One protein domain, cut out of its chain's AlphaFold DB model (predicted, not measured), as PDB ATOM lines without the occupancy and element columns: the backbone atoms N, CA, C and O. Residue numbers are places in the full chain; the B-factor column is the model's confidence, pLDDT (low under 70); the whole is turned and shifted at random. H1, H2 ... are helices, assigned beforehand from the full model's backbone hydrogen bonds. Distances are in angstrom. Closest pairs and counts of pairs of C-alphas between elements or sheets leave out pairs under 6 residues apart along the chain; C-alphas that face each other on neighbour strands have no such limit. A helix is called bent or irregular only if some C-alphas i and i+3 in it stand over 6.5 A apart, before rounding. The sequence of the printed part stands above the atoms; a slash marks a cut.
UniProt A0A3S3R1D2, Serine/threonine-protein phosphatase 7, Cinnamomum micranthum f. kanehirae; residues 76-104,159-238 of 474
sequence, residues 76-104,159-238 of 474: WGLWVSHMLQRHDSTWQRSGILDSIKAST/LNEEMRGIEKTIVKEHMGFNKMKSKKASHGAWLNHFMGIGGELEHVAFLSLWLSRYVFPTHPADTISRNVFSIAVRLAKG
ATOM      1  N   TRP A  76      -9.630 -57.443  46.567       97.25
ATOM      2  CA  TRP A  76      -9.183 -56.597  45.457       97.25
ATOM      3  C   TRP A  76     -10.330 -56.255  44.511       97.25
ATOM      4  O   TRP A  76     -10.582 -55.080  44.279       97.25
ATOM      5  N   GLY A  77     -11.085 -57.259  44.052       97.19
ATOM      6  CA  GLY A  77     -12.240 -57.030  43.176       97.19
ATOM      7  C   GLY A  77     -13.305 -56.130  43.812       97.19
ATOM      8  O   GLY A  77     -13.863 -55.272  43.139       97.19
ATOM      9  N   LEU A  78     -13.531 -56.254  45.126       97.00
ATOM     10  CA  LEU A  78     -14.446 -55.373  45.860       97.00
ATOM     11  C   LEU A  78     -13.945 -53.924  45.884       97.00
ATOM     12  O   LEU A  78     -14.732 -53.006  45.669       97.00
ATOM     13  N   TRP A  79     -12.645 -53.718  46.120       97.94
ATOM     14  CA  TRP A  79     -12.055 -52.380  46.119       97.94
ATOM     15  C   TRP A  79     -12.067 -51.763  44.716       97.94
ATOM     16  O   TRP A  79     -12.429 -50.603  44.575       97.94
ATOM     17  N   VAL A  80     -11.784 -52.552  43.672       98.06
ATOM     18  CA  VAL A  80     -11.904 -52.119  42.269       98.06
ATOM     19  C   VAL A  80     -13.326 -51.650  41.968       98.06
ATOM     20  O   VAL A  80     -13.494 -50.541  41.471       98.06
ATOM     21  N   SER A  81     -14.352 -52.437  42.310       97.06
ATOM     22  CA  SER A  81     -15.754 -52.064  42.076       97.06
ATOM     23  C   SER A  81     -16.169 -50.798  42.829       97.06
ATOM     24  O   SER A  81     -16.896 -49.971  42.284       97.06
ATOM     25  N   HIS A  82     -15.705 -50.630  44.069       95.94
ATOM     26  CA  HIS A  82     -15.974 -49.439  44.881       95.94
ATOM     27  C   HIS A  82     -15.291 -48.186  44.320       95.94
ATOM     28  O   HIS A  82     -15.929 -47.143  44.184       95.94
ATOM     29  N   MET A  83     -14.026 -48.299  43.922       97.56
ATOM     30  CA  MET A  83     -13.259 -47.193  43.353       97.56
ATOM     31  C   MET A  83     -13.740 -46.810  41.951       97.56
ATOM     32  O   MET A  83     -13.780 -45.625  41.616       97.56
ATOM     33  N   LEU A  84     -14.181 -47.788  41.155       96.19
ATOM     34  CA  LEU A  84     -14.717 -47.557  39.817       96.19
ATOM     35  C   LEU A  84     -15.930 -46.615  39.841       96.19
ATOM     36  O   LEU A  84     -16.022 -45.732  38.997       96.19
ATOM     37  N   GLN A  85     -16.808 -46.724  40.844       94.56
ATOM     38  CA  GLN A  85     -17.988 -45.852  40.980       94.56
ATOM     39  C   GLN A  85     -17.638 -44.360  41.090       94.56
ATOM     40  O   GLN A  85     -18.456 -43.515  40.741       94.56
ATOM     41  N   ARG A  86     -16.441 -44.028  41.590       95.00
ATOM     42  CA  ARG A  86     -16.007 -42.645  41.840       95.00
ATOM     43  C   ARG A  86     -14.987 -42.139  40.827       95.00
ATOM     44  O   ARG A  86     -14.893 -40.934  40.618       95.00
ATOM     45  N   HIS A  87     -14.212 -43.040  40.224       96.88
ATOM     46  CA  HIS A  87     -13.027 -42.679  39.444       96.88
ATOM     47  C   HIS A  87     -13.035 -43.192  37.998       96.88
ATOM     48  O   HIS A  87     -12.025 -43.022  37.319       96.88
ATOM     49  N   ASP A  88     -14.141 -43.764  37.502       95.81
ATOM     50  CA  ASP A  88     -14.261 -44.280  36.125       95.81
ATOM     51  C   ASP A  88     -13.758 -43.281  35.069       95.81
ATOM     52  O   ASP A  88     -12.822 -43.586  34.330       95.81
ATOM     53  N   SER A  89     -14.268 -42.044  35.074       95.94
ATOM     54  CA  SER A  89     -13.853 -40.998  34.124       95.94
ATOM     55  C   SER A  89     -12.363 -40.652  34.221       95.94
ATOM     56  O   SER A  89     -11.693 -40.428  33.212       95.94
ATOM     57  N   THR A  90     -11.810 -40.648  35.436       96.56
ATOM     58  CA  THR A  90     -10.384 -40.387  35.668       96.56
ATOM     59  C   THR A  90      -9.533 -41.537  35.137       96.56
ATOM     60  O   THR A  90      -8.514 -41.299  34.499       96.56
ATOM     61  N   TRP A  91      -9.955 -42.785  35.343       97.38
ATOM     62  CA  TRP A  91      -9.225 -43.966  34.879       97.38
ATOM     63  C   TRP A  91      -9.301 -44.154  33.364       97.38
ATOM     64  O   TRP A  91      -8.326 -44.623  32.773       97.38
ATOM     65  N   GLN A  92     -10.415 -43.767  32.736       94.69
ATOM     66  CA  GLN A  92     -10.540 -43.700  31.279       94.69
ATOM     67  C   GLN A  92      -9.570 -42.665  30.705       94.69
ATOM     68  O   GLN A  92      -8.749 -43.001  29.855       94.69
ATOM     69  N   ARG A  93      -9.584 -41.434  31.239       91.94
ATOM     70  CA  ARG A  93      -8.693 -40.346  30.802       91.94
ATOM     71  C   ARG A  93      -7.208 -40.676  30.990       91.94
ATOM     72  O   ARG A  93      -6.403 -40.395  30.107       91.94
ATOM     73  N   SER A  94      -6.847 -41.310  32.106       93.81
ATOM     74  CA  SER A  94      -5.474 -41.773  32.357       93.81
ATOM     75  C   SER A  94      -5.077 -43.010  31.547       93.81
ATOM     76  O   SER A  94      -3.907 -43.387  31.569       93.81
ATOM     77  N   GLY A  95      -6.019 -43.669  30.864       93.56
ATOM     78  CA  GLY A  95      -5.763 -44.890  30.097       93.56
ATOM     79  C   GLY A  95      -5.359 -46.093  30.957       93.56
ATOM     80  O   GLY A  95      -4.507 -46.874  30.538       93.56
ATOM     81  N   ILE A  96      -5.926 -46.222  32.163       97.50
ATOM     82  CA  ILE A  96      -5.625 -47.316  33.109       97.50
ATOM     83  C   ILE A  96      -6.835 -48.200  33.430       97.50
ATOM     84  O   ILE A  96      -6.663 -49.253  34.044       97.50
ATOM     85  N   LEU A  97      -8.047 -47.808  33.022       97.19
ATOM     86  CA  LEU A  97      -9.283 -48.529  33.350       97.19
ATOM     87  C   LEU A  97      -9.205 -50.024  33.000       97.19
ATOM     88  O   LEU A  97      -9.488 -50.871  33.850       97.19
ATOM     89  N   ASP A  98      -8.798 -50.344  31.772       95.31
ATOM     90  CA  ASP A  98      -8.776 -51.723  31.283       95.31
ATOM     91  C   ASP A  98      -7.725 -52.562  32.009       95.31
ATOM     92  O   ASP A  98      -8.024 -53.673  32.446       95.31
ATOM     93  N   SER A  99      -6.532 -52.011  32.245       96.50
ATOM     94  CA  SER A  99      -5.489 -52.684  33.033       96.50
ATOM     95  C   SER A  99      -5.882 -52.915  34.503       96.50
ATOM     96  O   SER A  99      -5.556 -53.955  35.081       96.50
ATOM     97  N   ILE A 100      -6.643 -51.999  35.117       97.94
ATOM     98  CA  ILE A 100      -7.188 -52.196  36.469       97.94
ATOM     99  C   ILE A 100      -8.244 -53.300  36.451       97.94
ATOM    100  O   ILE A 100      -8.183 -54.204  37.288       97.94
ATOM    101  N   LYS A 101      -9.180 -53.287  35.495       96.19
ATOM    102  CA  LYS A 101     -10.179 -54.357  35.357       96.19
ATOM    103  C   LYS A 101      -9.507 -55.712  35.144       96.19
ATOM    104  O   LYS A 101      -9.829 -56.664  35.852       96.19
ATOM    105  N   ALA A 102      -8.517 -55.783  34.256       94.38
ATOM    106  CA  ALA A 102      -7.753 -56.996  33.985       94.38
ATOM    107  C   ALA A 102      -7.062 -57.565  35.236       94.38
ATOM    108  O   ALA A 102      -7.027 -58.781  35.402       94.38
ATOM    109  N   SER A 103      -6.599 -56.713  36.161       95.69
ATOM    110  CA  SER A 103      -5.974 -57.151  37.423       95.69
ATOM    111  C   SER A 103      -6.926 -57.881  38.388       95.69
ATOM    112  O   SER A 103      -6.495 -58.400  39.419       95.69
ATOM    113  N   THR A 104      -8.231 -57.909  38.092       96.00
ATOM    114  CA  THR A 104      -9.224 -58.689  38.850       96.00
ATOM    115  C   THR A 104      -9.387 -60.115  38.332       96.00
ATOM    116  O   THR A 104      -9.964 -60.950  39.027       96.00
ATOM    117  N   LEU A 159       6.822 -34.328  39.726       95.38
ATOM    118  CA  LEU A 159       5.573 -33.857  40.326       95.38
ATOM    119  C   LEU A 159       5.519 -32.326  40.372       95.38
ATOM    120  O   LEU A 159       6.544 -31.678  40.588       95.38
ATOM    121  N   ASN A 160       4.321 -31.747  40.265       94.31
ATOM    122  CA  ASN A 160       4.084 -30.341  40.607       94.31
ATOM    123  C   ASN A 160       3.976 -30.143  42.141       94.31
ATOM    124  O   ASN A 160       4.033 -31.109  42.903       94.31
ATOM    125  N   GLU A 161       3.853 -28.898  42.619       92.31
ATOM    126  CA  GLU A 161       3.859 -28.598  44.066       92.31
ATOM    127  C   GLU A 161       2.683 -29.238  44.825       92.31
ATOM    128  O   GLU A 161       2.880 -29.803  45.900       92.31
ATOM    129  N   GLU A 162       1.482 -29.233  44.243       93.12
ATOM    130  CA  GLU A 162       0.296 -29.866  44.836       93.12
ATOM    131  C   GLU A 162       0.493 -31.386  44.979       93.12
ATOM    132  O   GLU A 162       0.323 -31.954  46.060       93.12
ATOM    133  N   MET A 163       0.932 -32.044  43.903       96.31
ATOM    134  CA  MET A 163       1.208 -33.480  43.877       96.31
ATOM    135  C   MET A 163       2.303 -33.873  44.878       96.31
ATOM    136  O   MET A 163       2.194 -34.918  45.523       96.31
ATOM    137  N   ARG A 164       3.325 -33.028  45.075       96.50
ATOM    138  CA  ARG A 164       4.359 -33.251  46.101       96.50
ATOM    139  C   ARG A 164       3.779 -33.294  47.515       96.50
ATOM    140  O   ARG A 164       4.259 -34.072  48.338       96.50
ATOM    141  N   GLY A 165       2.765 -32.484  47.822       96.81
ATOM    142  CA  GLY A 165       2.084 -32.516  49.123       96.81
ATOM    143  C   GLY A 165       1.392 -33.858  49.390       96.81
ATOM    144  O   GLY A 165       1.515 -34.435  50.477       96.81
ATOM    145  N   ILE A 166       0.735 -34.402  48.366       97.06
ATOM    146  CA  ILE A 166       0.043 -35.695  48.432       97.06
ATOM    147  C   ILE A 166       1.056 -36.840  48.547       97.06
ATOM    148  O   ILE A 166       0.900 -37.720  49.395       97.06
ATOM    149  N   GLU A 167       2.138 -36.796  47.763       97.75
ATOM    150  CA  GLU A 167       3.218 -37.783  47.835       97.75
ATOM    151  C   GLU A 167       3.859 -37.821  49.233       97.75
ATOM    152  O   GLU A 167       4.013 -38.890  49.825       97.75
ATOM    153  N   LYS A 168       4.165 -36.657  49.822       97.81
ATOM    154  CA  LYS A 168       4.684 -36.575  51.199       97.81
ATOM    155  C   LYS A 168       3.734 -37.224  52.206       97.81
ATOM    156  O   LYS A 168       4.189 -37.904  53.129       97.81
ATOM    157  N   THR A 169       2.426 -37.042  52.024       97.62
ATOM    158  CA  THR A 169       1.401 -37.630  52.893       97.62
ATOM    159  C   THR A 169       1.385 -39.153  52.776       97.62
ATOM    160  O   THR A 169       1.519 -39.836  53.790       97.62
ATOM    161  N   ILE A 170       1.325 -39.711  51.560       97.94
ATOM    162  CA  ILE A 170       1.302 -41.174  51.384       97.94
ATOM    163  C   ILE A 170       2.622 -41.836  51.818       97.94
ATOM    164  O   ILE A 170       2.611 -42.929  52.386       97.94
ATOM    165  N   VAL A 171       3.763 -41.155  51.647       98.00
ATOM    166  CA  VAL A 171       5.068 -41.600  52.167       98.00
ATOM    167  C   VAL A 171       5.069 -41.646  53.697       98.00
ATOM    168  O   VAL A 171       5.585 -42.601  54.284       98.00
ATOM    169  N   LYS A 172       4.480 -40.645  54.361       97.31
ATOM    170  CA  LYS A 172       4.338 -40.624  55.822       97.31
ATOM    171  C   LYS A 172       3.473 -41.784  56.316       97.31
ATOM    172  O   LYS A 172       3.890 -42.477  57.244       97.31
ATOM    173  N   GLU A 173       2.334 -42.035  55.670       96.50
ATOM    174  CA  GLU A 173       1.474 -43.178  56.000       96.50
ATOM    175  C   GLU A 173       2.207 -44.511  55.810       96.50
ATOM    176  O   GLU A 173       2.190 -45.362  56.700       96.50
ATOM    177  N   HIS A 174       2.958 -44.672  54.711       97.25
ATOM    178  CA  HIS A 174       3.800 -45.853  54.469       97.25
ATOM    179  C   HIS A 174       4.803 -46.105  55.593       97.25
ATOM    180  O   HIS A 174       4.918 -47.235  56.069       97.25
ATOM    181  N   MET A 175       5.486 -45.062  56.066       95.25
ATOM    182  CA  MET A 175       6.401 -45.166  57.208       95.25
ATOM    183  C   MET A 175       5.677 -45.488  58.522       95.25
ATOM    184  O   MET A 175       6.251 -46.145  59.395       95.25
ATOM    185  N   GLY A 176       4.417 -45.069  58.665       95.75
ATOM    186  CA  GLY A 176       3.572 -45.351  59.826       95.75
ATOM    187  C   GLY A 176       3.362 -46.844  60.088       95.75
ATOM    188  O   GLY A 176       3.275 -47.253  61.249       95.75
ATOM    189  N   PHE A 177       3.391 -47.685  59.047       95.81
ATOM    190  CA  PHE A 177       3.241 -49.140  59.184       95.81
ATOM    191  C   PHE A 177       4.313 -49.795  60.067       95.81
ATOM    192  O   PHE A 177       4.044 -50.842  60.654       95.81
ATOM    193  N   ASN A 178       5.489 -49.177  60.232       91.69
ATOM    194  CA  ASN A 178       6.540 -49.681  61.125       91.69
ATOM    195  C   ASN A 178       6.107 -49.699  62.600       91.69
ATOM    196  O   ASN A 178       6.632 -50.478  63.390       91.69
ATOM    197  N   LYS A 179       5.141 -48.846  62.970       92.94
ATOM    198  CA  LYS A 179       4.571 -48.762  64.323       92.94
ATOM    199  C   LYS A 179       3.310 -49.616  64.488       92.94
ATOM    200  O   LYS A 179       2.832 -49.792  65.603       92.94
ATOM    201  N   MET A 180       2.756 -50.129  63.391       92.31
ATOM    202  CA  MET A 180       1.558 -50.966  63.406       92.31
ATOM    203  C   MET A 180       1.911 -52.429  63.682       92.31
ATOM    204  O   MET A 180       3.050 -52.864  63.508       92.31
ATOM    205  N   LYS A 181       0.900 -53.237  64.027       87.56
ATOM    206  CA  LYS A 181       1.059 -54.682  64.266       87.56
ATOM    207  C   LYS A 181       1.718 -55.418  63.088       87.56
ATOM    208  O   LYS A 181       2.458 -56.370  63.311       87.56
ATOM    209  N   SER A 182       1.476 -54.981  61.848       85.19
ATOM    210  CA  SER A 182       2.072 -55.593  60.655       85.19
ATOM    211  C   SER A 182       3.563 -55.294  60.485       85.19
ATOM    212  O   SER A 182       4.214 -56.005  59.723       85.19
ATOM    213  N   LYS A 183       4.097 -54.246  61.135       90.88
ATOM    214  CA  LYS A 183       5.488 -53.750  61.061       90.88
ATOM    215  C   LYS A 183       5.996 -53.354  59.665       90.88
ATOM    216  O   LYS A 183       7.095 -52.828  59.547       90.88
ATOM    217  N   LYS A 184       5.223 -53.619  58.612       93.19
ATOM    218  CA  LYS A 184       5.493 -53.269  57.215       93.19
ATOM    219  C   LYS A 184       4.195 -53.003  56.462       93.19
ATOM    220  O   LYS A 184       3.141 -53.567  56.790       93.19
ATOM    221  N   ALA A 185       4.295 -52.190  55.414       96.25
ATOM    222  CA  ALA A 185       3.232 -51.922  54.449       96.25
ATOM    223  C   ALA A 185       3.075 -53.101  53.470       96.25
ATOM    224  O   ALA A 185       3.338 -52.981  52.273       96.25
ATOM    225  N   SER A 186       2.709 -54.277  53.992       96.19
ATOM    226  CA  SER A 186       2.393 -55.429  53.139       96.19
ATOM    227  C   SER A 186       1.146 -55.151  52.298       96.19
ATOM    228  O   SER A 186       0.262 -54.422  52.743       96.19
ATOM    229  N   HIS A 187       1.020 -55.774  51.126       96.00
ATOM    230  CA  HIS A 187      -0.145 -55.601  50.247       96.00
ATOM    231  C   HIS A 187      -1.486 -55.814  50.971       96.00
ATOM    232  O   HIS A 187      -2.445 -55.081  50.748       96.00
ATOM    233  N   GLY A 188      -1.567 -56.817  51.854       95.94
ATOM    234  CA  GLY A 188      -2.776 -57.099  52.634       95.94
ATOM    235  C   GLY A 188      -3.040 -56.070  53.734       95.94
ATOM    236  O   GLY A 188      -4.175 -55.627  53.894       95.94
ATOM    237  N   ALA A 189      -2.003 -55.672  54.478       96.81
ATOM    238  CA  ALA A 189      -2.135 -54.658  55.524       96.81
ATOM    239  C   ALA A 189      -2.499 -53.289  54.932       96.81
ATOM    240  O   ALA A 189      -3.387 -52.623  55.452       96.81
ATOM    241  N   TRP A 190      -1.870 -52.917  53.815       97.88
ATOM    242  CA  TRP A 190      -2.155 -51.693  53.072       97.88
ATOM    243  C   TRP A 190      -3.601 -51.644  52.587       97.88
ATOM    244  O   TRP A 190      -4.316 -50.693  52.884       97.88
ATOM    245  N   LEU A 191      -4.058 -52.711  51.918       97.38
ATOM    246  CA  LEU A 191      -5.440 -52.818  51.456       97.38
ATOM    247  C   LEU A 191      -6.426 -52.653  52.614       97.38
ATOM    248  O   LEU A 191      -7.360 -51.871  52.513       97.38
ATOM    249  N   ASN A 192      -6.221 -53.366  53.723       96.06
ATOM    250  CA  ASN A 192      -7.142 -53.293  54.860       96.06
ATOM    251  C   ASN A 192      -7.125 -51.934  55.573       96.06
ATOM    252  O   ASN A 192      -8.113 -51.598  56.213       96.06
ATOM    253  N   HIS A 193      -6.018 -51.193  55.501       96.38
ATOM    254  CA  HIS A 193      -5.890 -49.883  56.131       96.38
ATOM    255  C   HIS A 193      -6.602 -48.782  55.335       96.38
ATOM    256  O   HIS A 193      -7.269 -47.944  55.929       96.38
ATOM    257  N   PHE A 194      -6.475 -48.796  54.004       97.62
ATOM    258  CA  PHE A 194      -6.990 -47.729  53.139       97.62
ATOM    259  C   PHE A 194      -8.376 -48.002  52.554       97.62
ATOM    260  O   PHE A 194      -9.089 -47.060  52.224       97.62
ATOM    261  N   MET A 195      -8.782 -49.264  52.407       96.75
ATOM    262  CA  MET A 195     -10.085 -49.582  51.823       96.75
ATOM    263  C   MET A 195     -11.220 -49.033  52.699       96.75
ATOM    264  O   MET A 195     -11.400 -49.467  53.837       96.75
ATOM    265  N   GLY A 196     -12.011 -48.118  52.140       93.75
ATOM    266  CA  GLY A 196     -13.173 -47.509  52.779       93.75
ATOM    267  C   GLY A 196     -12.914 -46.194  53.519       93.75
ATOM    268  O   GLY A 196     -13.877 -45.631  54.035       93.75
ATOM    269  N   ILE A 197     -11.678 -45.675  53.565       95.06
ATOM    270  CA  ILE A 197     -11.403 -44.401  54.264       95.06
ATOM    271  C   ILE A 197     -11.944 -43.173  53.514       95.06
ATOM    272  O   ILE A 197     -12.161 -42.128  54.124       95.06
ATOM    273  N   GLY A 198     -12.189 -43.291  52.206       92.31
ATOM    274  CA  GLY A 198     -12.658 -42.200  51.363       92.31
ATOM    275  C   GLY A 198     -11.575 -41.193  50.964       92.31
ATOM    276  O   GLY A 198     -10.439 -41.199  51.439       92.31
ATOM    277  N   GLY A 199     -11.965 -40.285  50.071       91.94
ATOM    278  CA  GLY A 199     -11.140 -39.156  49.650       91.94
ATOM    279  C   GLY A 199      -9.967 -39.516  48.734       91.94
ATOM    280  O   GLY A 199      -9.820 -40.637  48.249       91.94
ATOM    281  N   GLU A 200      -9.127 -38.515  48.483       94.19
ATOM    282  CA  GLU A 200      -7.992 -38.609  47.557       94.19
ATOM    283  C   GLU A 200      -6.929 -39.615  48.015       94.19
ATOM    284  O   GLU A 200      -6.332 -40.318  47.198       94.19
ATOM    285  N   LEU A 201      -6.720 -39.734  49.328       96.06
ATOM    286  CA  LEU A 201      -5.702 -40.624  49.874       96.06
ATOM    287  C   LEU A 201      -6.045 -42.104  49.644       96.06
ATOM    288  O   LEU A 201      -5.145 -42.887  49.345       96.06
ATOM    289  N   GLU A 202      -7.331 -42.481  49.705       98.06
ATOM    290  CA  GLU A 202      -7.785 -43.828  49.328       98.06
ATOM    291  C   GLU A 202      -7.440 -44.131  47.864       98.06
ATOM    292  O   GLU A 202      -6.940 -45.214  47.557       98.06
ATOM    293  N   HIS A 203      -7.641 -43.165  46.961       98.19
ATOM    294  CA  HIS A 203      -7.354 -43.333  45.535       98.19
ATOM    295  C   HIS A 203      -5.865 -43.492  45.245       98.19
ATOM    296  O   HIS A 203      -5.471 -44.425  44.538       98.19
ATOM    297  N   VAL A 204      -5.022 -42.657  45.848       98.44
ATOM    298  CA  VAL A 204      -3.563 -42.786  45.722       98.44
ATOM    299  C   VAL A 204      -3.081 -44.109  46.318       98.44
ATOM    300  O   VAL A 204      -2.256 -44.796  45.709       98.44
ATOM    301  N   ALA A 205      -3.612 -44.518  47.470       98.62
ATOM    302  CA  ALA A 205      -3.266 -45.790  48.092       98.62
ATOM    303  C   ALA A 205      -3.695 -46.995  47.241       98.62
ATOM    304  O   ALA A 205      -2.919 -47.947  47.099       98.62
ATOM    305  N   PHE A 206      -4.889 -46.946  46.646       98.75
ATOM    306  CA  PHE A 206      -5.387 -47.954  45.710       98.75
ATOM    307  C   PHE A 206      -4.442 -48.111  44.514       98.75
ATOM    308  O   PHE A 206      -3.982 -49.218  44.223       98.75
ATOM    309  N   LEU A 207      -4.093 -47.001  43.854       98.75
ATOM    310  CA  LEU A 207      -3.197 -47.012  42.695       98.75
ATOM    311  C   LEU A 207      -1.781 -47.459  43.071       98.75
ATOM    312  O   LEU A 207      -1.147 -48.181  42.308       98.75
ATOM    313  N   SER A 208      -1.304 -47.109  44.267       98.69
ATOM    314  CA  SER A 208      -0.005 -47.561  44.782       98.69
ATOM    315  C   SER A 208       0.051 -49.080  44.954       98.69
ATOM    316  O   SER A 208       1.064 -49.703  44.622       98.69
ATOM    317  N   LEU A 209      -1.037 -49.692  45.441       98.44
ATOM    318  CA  LEU A 209      -1.153 -51.149  45.520       98.44
ATOM    319  C   LEU A 209      -1.220 -51.774  44.129       98.44
ATOM    320  O   LEU A 209      -0.495 -52.735  43.873       98.44
ATOM    321  N   TRP A 210      -2.055 -51.233  43.239       98.19
ATOM    322  CA  TRP A 210      -2.179 -51.742  41.875       98.19
ATOM    323  C   TRP A 210      -0.824 -51.745  41.153       98.19
ATOM    324  O   TRP A 210      -0.386 -52.790  40.669       98.19
ATOM    325  N   LEU A 211      -0.117 -50.612  41.187       97.94
ATOM    326  CA  LEU A 211       1.211 -50.463  40.601       97.94
ATOM    327  C   LEU A 211       2.229 -51.408  41.247       97.94
ATOM    328  O   LEU A 211       2.916 -52.121  40.528       97.94
ATOM    329  N   SER A 212       2.311 -51.472  42.579       97.19
ATOM    330  CA  SER A 212       3.307 -52.320  43.264       97.19
ATOM    331  C   SER A 212       3.075 -53.815  43.055       97.19
ATOM    332  O   SER A 212       4.020 -54.596  43.089       97.19
ATOM    333  N   ARG A 213       1.817 -54.238  42.889       95.56
ATOM    334  CA  ARG A 213       1.458 -55.659  42.864       95.56
ATOM    335  C   ARG A 213       1.321 -56.233  41.460       95.56
ATOM    336  O   ARG A 213       1.692 -57.391  41.275       95.56
ATOM    337  N   TYR A 214       0.756 -55.474  40.521       95.12
ATOM    338  CA  TYR A 214       0.357 -55.987  39.205       95.12
ATOM    339  C   TYR A 214       1.125 -55.359  38.037       95.12
ATOM    340  O   TYR A 214       1.139 -55.939  36.959       95.12
ATOM    341  N   VAL A 215       1.769 -54.199  38.228       96.00
ATOM    342  CA  VAL A 215       2.433 -53.469  37.128       96.00
ATOM    343  C   VAL A 215       3.953 -53.469  37.278       96.00
ATOM    344  O   VAL A 215       4.668 -53.934  36.396       96.00
ATOM    345  N   PHE A 216       4.446 -53.008  38.429       95.56
ATOM    346  CA  PHE A 216       5.863 -52.920  38.779       95.56
ATOM    347  C   PHE A 216       6.203 -53.604  40.118       95.56
ATOM    348  O   PHE A 216       6.668 -52.952  41.061       95.56
ATOM    349  N   PRO A 217       6.003 -54.928  40.220       93.62
ATOM    350  CA  PRO A 217       6.521 -55.729  41.322       93.62
ATOM    351  C   PRO A 217       8.018 -55.497  41.516       93.62
ATOM    352  O   PRO A 217       8.797 -55.505  40.568       93.62
ATOM    353  N   THR A 218       8.434 -55.304  42.764       91.56
ATOM    354  CA  THR A 218       9.844 -55.125  43.133       91.56
ATOM    355  C   THR A 218      10.135 -55.832  44.450       91.56
ATOM    356  O   THR A 218       9.220 -56.249  45.162       91.56
ATOM    357  N   HIS A 219      11.414 -56.012  44.776       89.25
ATOM    358  CA  HIS A 219      11.811 -56.561  46.066       89.25
ATOM    359  C   HIS A 219      11.627 -55.514  47.185       89.25
ATOM    360  O   HIS A 219      12.125 -54.398  47.025       89.25
ATOM    361  N   PRO A 220      11.019 -55.856  48.340       90.12
ATOM    362  CA  PRO A 220      10.364 -57.126  48.679       90.12
ATOM    363  C   PRO A 220       8.986 -57.308  48.017       90.12
ATOM    364  O   PRO A 220       8.147 -56.408  48.021       90.12
ATOM    365  N   ALA A 221       8.719 -58.524  47.528       86.50
ATOM    366  CA  ALA A 221       7.600 -58.827  46.625       86.50
ATOM    367  C   ALA A 221       6.186 -58.725  47.225       86.50
ATOM    368  O   ALA A 221       5.198 -58.908  46.507       86.50
ATOM    369  N   ASP A 222       6.071 -58.556  48.538       90.50
ATOM    370  CA  ASP A 222       4.811 -58.522  49.277       90.50
ATOM    371  C   ASP A 222       4.505 -57.145  49.882       90.50
ATOM    372  O   ASP A 222       3.544 -57.023  50.644       90.50
ATOM    373  N   THR A 223       5.291 -56.120  49.539       95.31
ATOM    374  CA  THR A 223       5.186 -54.765  50.095       95.31
ATOM    375  C   THR A 223       4.926 -53.702  49.039       95.31
ATOM    376  O   THR A 223       5.320 -53.842  47.886       95.31
ATOM    377  N   ILE A 224       4.291 -52.611  49.463       97.38
ATOM    378  CA  ILE A 224       4.084 -51.428  48.626       97.38
ATOM    379  C   ILE A 224       5.427 -50.743  48.380       97.38
ATOM    380  O   ILE A 224       6.111 -50.343  49.331       97.38
ATOM    381  N   SER A 225       5.784 -50.596  47.107       94.75
ATOM    382  CA  SER A 225       7.014 -49.934  46.685       94.75
ATOM    383  C   SER A 225       6.867 -48.420  46.788       94.75
ATOM    384  O   SER A 225       5.852 -47.853  46.394       94.75
ATOM    385  N   ARG A 226       7.897 -47.730  47.282       94.38
ATOM    386  CA  ARG A 226       7.887 -46.257  47.331       94.38
ATOM    387  C   ARG A 226       8.076 -45.630  45.954       94.38
ATOM    388  O   ARG A 226       7.581 -44.537  45.708       94.38
ATOM    389  N   ASN A 227       8.731 -46.350  45.043       93.50
ATOM    390  CA  ASN A 227       9.059 -45.866  43.701       93.50
ATOM    391  C   ASN A 227       7.816 -45.660  42.822       93.50
ATOM    392  O   ASN A 227       7.918 -45.054  41.761       93.50
ATOM    393  N   VAL A 228       6.650 -46.166  43.243       96.69
ATOM    394  CA  VAL A 228       5.394 -46.011  42.499       96.69
ATOM    395  C   VAL A 228       4.518 -44.866  43.009       96.69
ATOM    396  O   VAL A 228       3.497 -44.589  42.388       96.69
ATOM    397  N   PHE A 229       4.876 -44.190  44.108       97.62
ATOM    398  CA  PHE A 229       4.021 -43.148  44.692       97.62
ATOM    399  C   PHE A 229       3.863 -41.928  43.788       97.62
ATOM    400  O   PHE A 229       2.736 -41.484  43.581       97.62
ATOM    401  N   SER A 230       4.943 -41.446  43.171       97.19
ATOM    402  CA  SER A 230       4.868 -40.350  42.201       97.19
ATOM    403  C   SER A 230       3.951 -40.689  41.018       97.19
ATOM    404  O   SER A 230       3.138 -39.871  40.589       97.19
ATOM    405  N   ILE A 231       4.020 -41.929  40.525       97.94
ATOM    406  CA  ILE A 231       3.149 -42.435  39.458       97.94
ATOM    407  C   ILE A 231       1.698 -42.492  39.948       97.94
ATOM    408  O   ILE A 231       0.806 -41.988  39.270       97.94
ATOM    409  N   ALA A 232       1.455 -43.059  41.133       98.44
ATOM    410  CA  ALA A 232       0.120 -43.187  41.712       98.44
ATOM    411  C   ALA A 232      -0.558 -41.824  41.903       98.44
ATOM    412  O   ALA A 232      -1.729 -41.678  41.566       98.44
ATOM    413  N   VAL A 233       0.177 -40.818  42.386       98.31
ATOM    414  CA  VAL A 233      -0.332 -39.451  42.564       98.31
ATOM    415  C   VAL A 233      -0.697 -38.814  41.222       98.31
ATOM    416  O   VAL A 233      -1.788 -38.260  41.086       98.31
ATOM    417  N   ARG A 234       0.164 -38.931  40.202       97.69
ATOM    418  CA  ARG A 234      -0.127 -38.403  38.857       97.69
ATOM    419  C   ARG A 234      -1.352 -39.068  38.234       97.69
ATOM    420  O   ARG A 234      -2.259 -38.379  37.767       97.69
ATOM    421  N   LEU A 235      -1.432 -40.395  38.302       97.94
ATOM    422  CA  LEU A 235      -2.596 -41.146  37.828       97.94
ATOM    423  C   LEU A 235      -3.876 -40.773  38.591       97.94
ATOM    424  O   LEU A 235      -4.939 -40.711  37.974       97.94
ATOM    425  N   ALA A 236      -3.784 -40.496  39.898       97.06
ATOM    426  CA  ALA A 236      -4.926 -40.086  40.717       97.06
ATOM    427  C   ALA A 236      -5.501 -38.726  40.290       97.06
ATOM    428  O   ALA A 236      -6.716 -38.561  40.243       97.06
ATOM    429  N   LYS A 237      -4.641 -37.782  39.883       95.50
ATOM    430  CA  LYS A 237      -5.044 -36.494  39.277       95.50
ATOM    431  C   LYS A 237      -5.512 -36.624  37.820       95.50
ATOM    432  O   LYS A 237      -6.025 -35.678  37.213       95.50
ATOM    433  N   GLY A 238      -5.373 -37.816  37.252       94.88
ATOM    434  CA  GLY A 238      -5.803 -38.146  35.905       94.88
ATOM    435  C   GLY A 238      -4.776 -37.855  34.811       94.88
ATOM    436  O   GLY A 238      -5.139 -37.743  33.640       94.88
TER     437      GLY A 238
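This is residues 76 to 104 and 159 to 238 of the 474 residues of the protein "Serine/threonine-protein phosphatase 7" of Cinnamomum micranthum f. kanehirae (UniProt A0A3S3R1D2). The longest helix, H3, makes one side of a compact helical body that has H5 running through its middle. H6 crosses both H3 and H5, H4 lies side by side with H5 on the side away from H6, and the hairpin of H1 and H2 makes the side of the body opposite H3. The printed part has 109 residues, with six named helices in the order H1 to H6 and no named strand; its class is all helix. It is compact, with a radius of gyration of the C-alphas of 13.0 A and spans of 36 by 33 by 26 A.

H3, residues 161 to 179, is 28.6 A long, from C-alpha 161 at (3.859, -28.598, 44.066) to C-alpha 179 at (4.571, -48.762, 64.323). H5, residues 199 to 215, is 23.4 A long; it is neither bent nor irregular, but only just: C-alphas 212 and 215 are 6.3 A apart. H6, residues 226 to 236, is 15.7 A long and irregular, with C-alphas 227 and 230 7.1 A apart. H4 is residues 187 to 194, 10.8 A. H1, residues 76 to 93, begins at C-alpha 76 (-9.183, -56.597, 45.457) and is 21.9 A long; it is irregular, with C-alphas 86 and 89 8.2 A apart and a kink of 90 degrees near residue 87. H2 is residues 97 to 102, 8.6 A.

H3 touches the hub, H5, with residues 166 to 170 alone; the closest C-alphas, of Ile 170 and Leu 201, are 7.2 A apart, and the lines are only just about perpendicular, at 73 degrees. H3 touches H6 with residues 163 to 171 alone, the closest C-alphas being those of Glu 167 and Phe 229, 6.3 A. H5 and H6 touch at a steep tilt of 56 degrees, opposite ways, with the C-alphas of Leu 207 and Ala 232 closest at 5.2 A. H4 and H5 form a helical hairpin at a shallow tilt of 11 degrees; their closest C-alphas, of Phe 194 and Glu 202, are 5.5 A apart. H3 and H4 are near each other. H1 and H2 form a second hairpin, closest at the C-alphas of Trp 91 and Leu 97, 4.8 A. H1 is close to H5 but not clearly touching it, with the C-alphas of Met 83 and His 203 7.4 A apart. H1 and H3 are apart. In H2 and H4 every O i to N i+4 pair is within hydrogen-bond range; in H1 10 of 14 are, in H3 12 of 15, in H5 12 of 13 and in H6 5 of 7.

The two C-alphas farthest apart, of Arg 93 and Lys 181, are 37.7 A apart. Residues 105 to 158 are not printed, and C-alphas 104 and 159 are 28.9 A apart across this cut. Of the links that are printed whole, H1 to H2 and H4 to H5 are tight, and H3 to H4 and H5 to H6 are short. The mean pLDDT of the printed part is 95.6, and no printed residue is under 70.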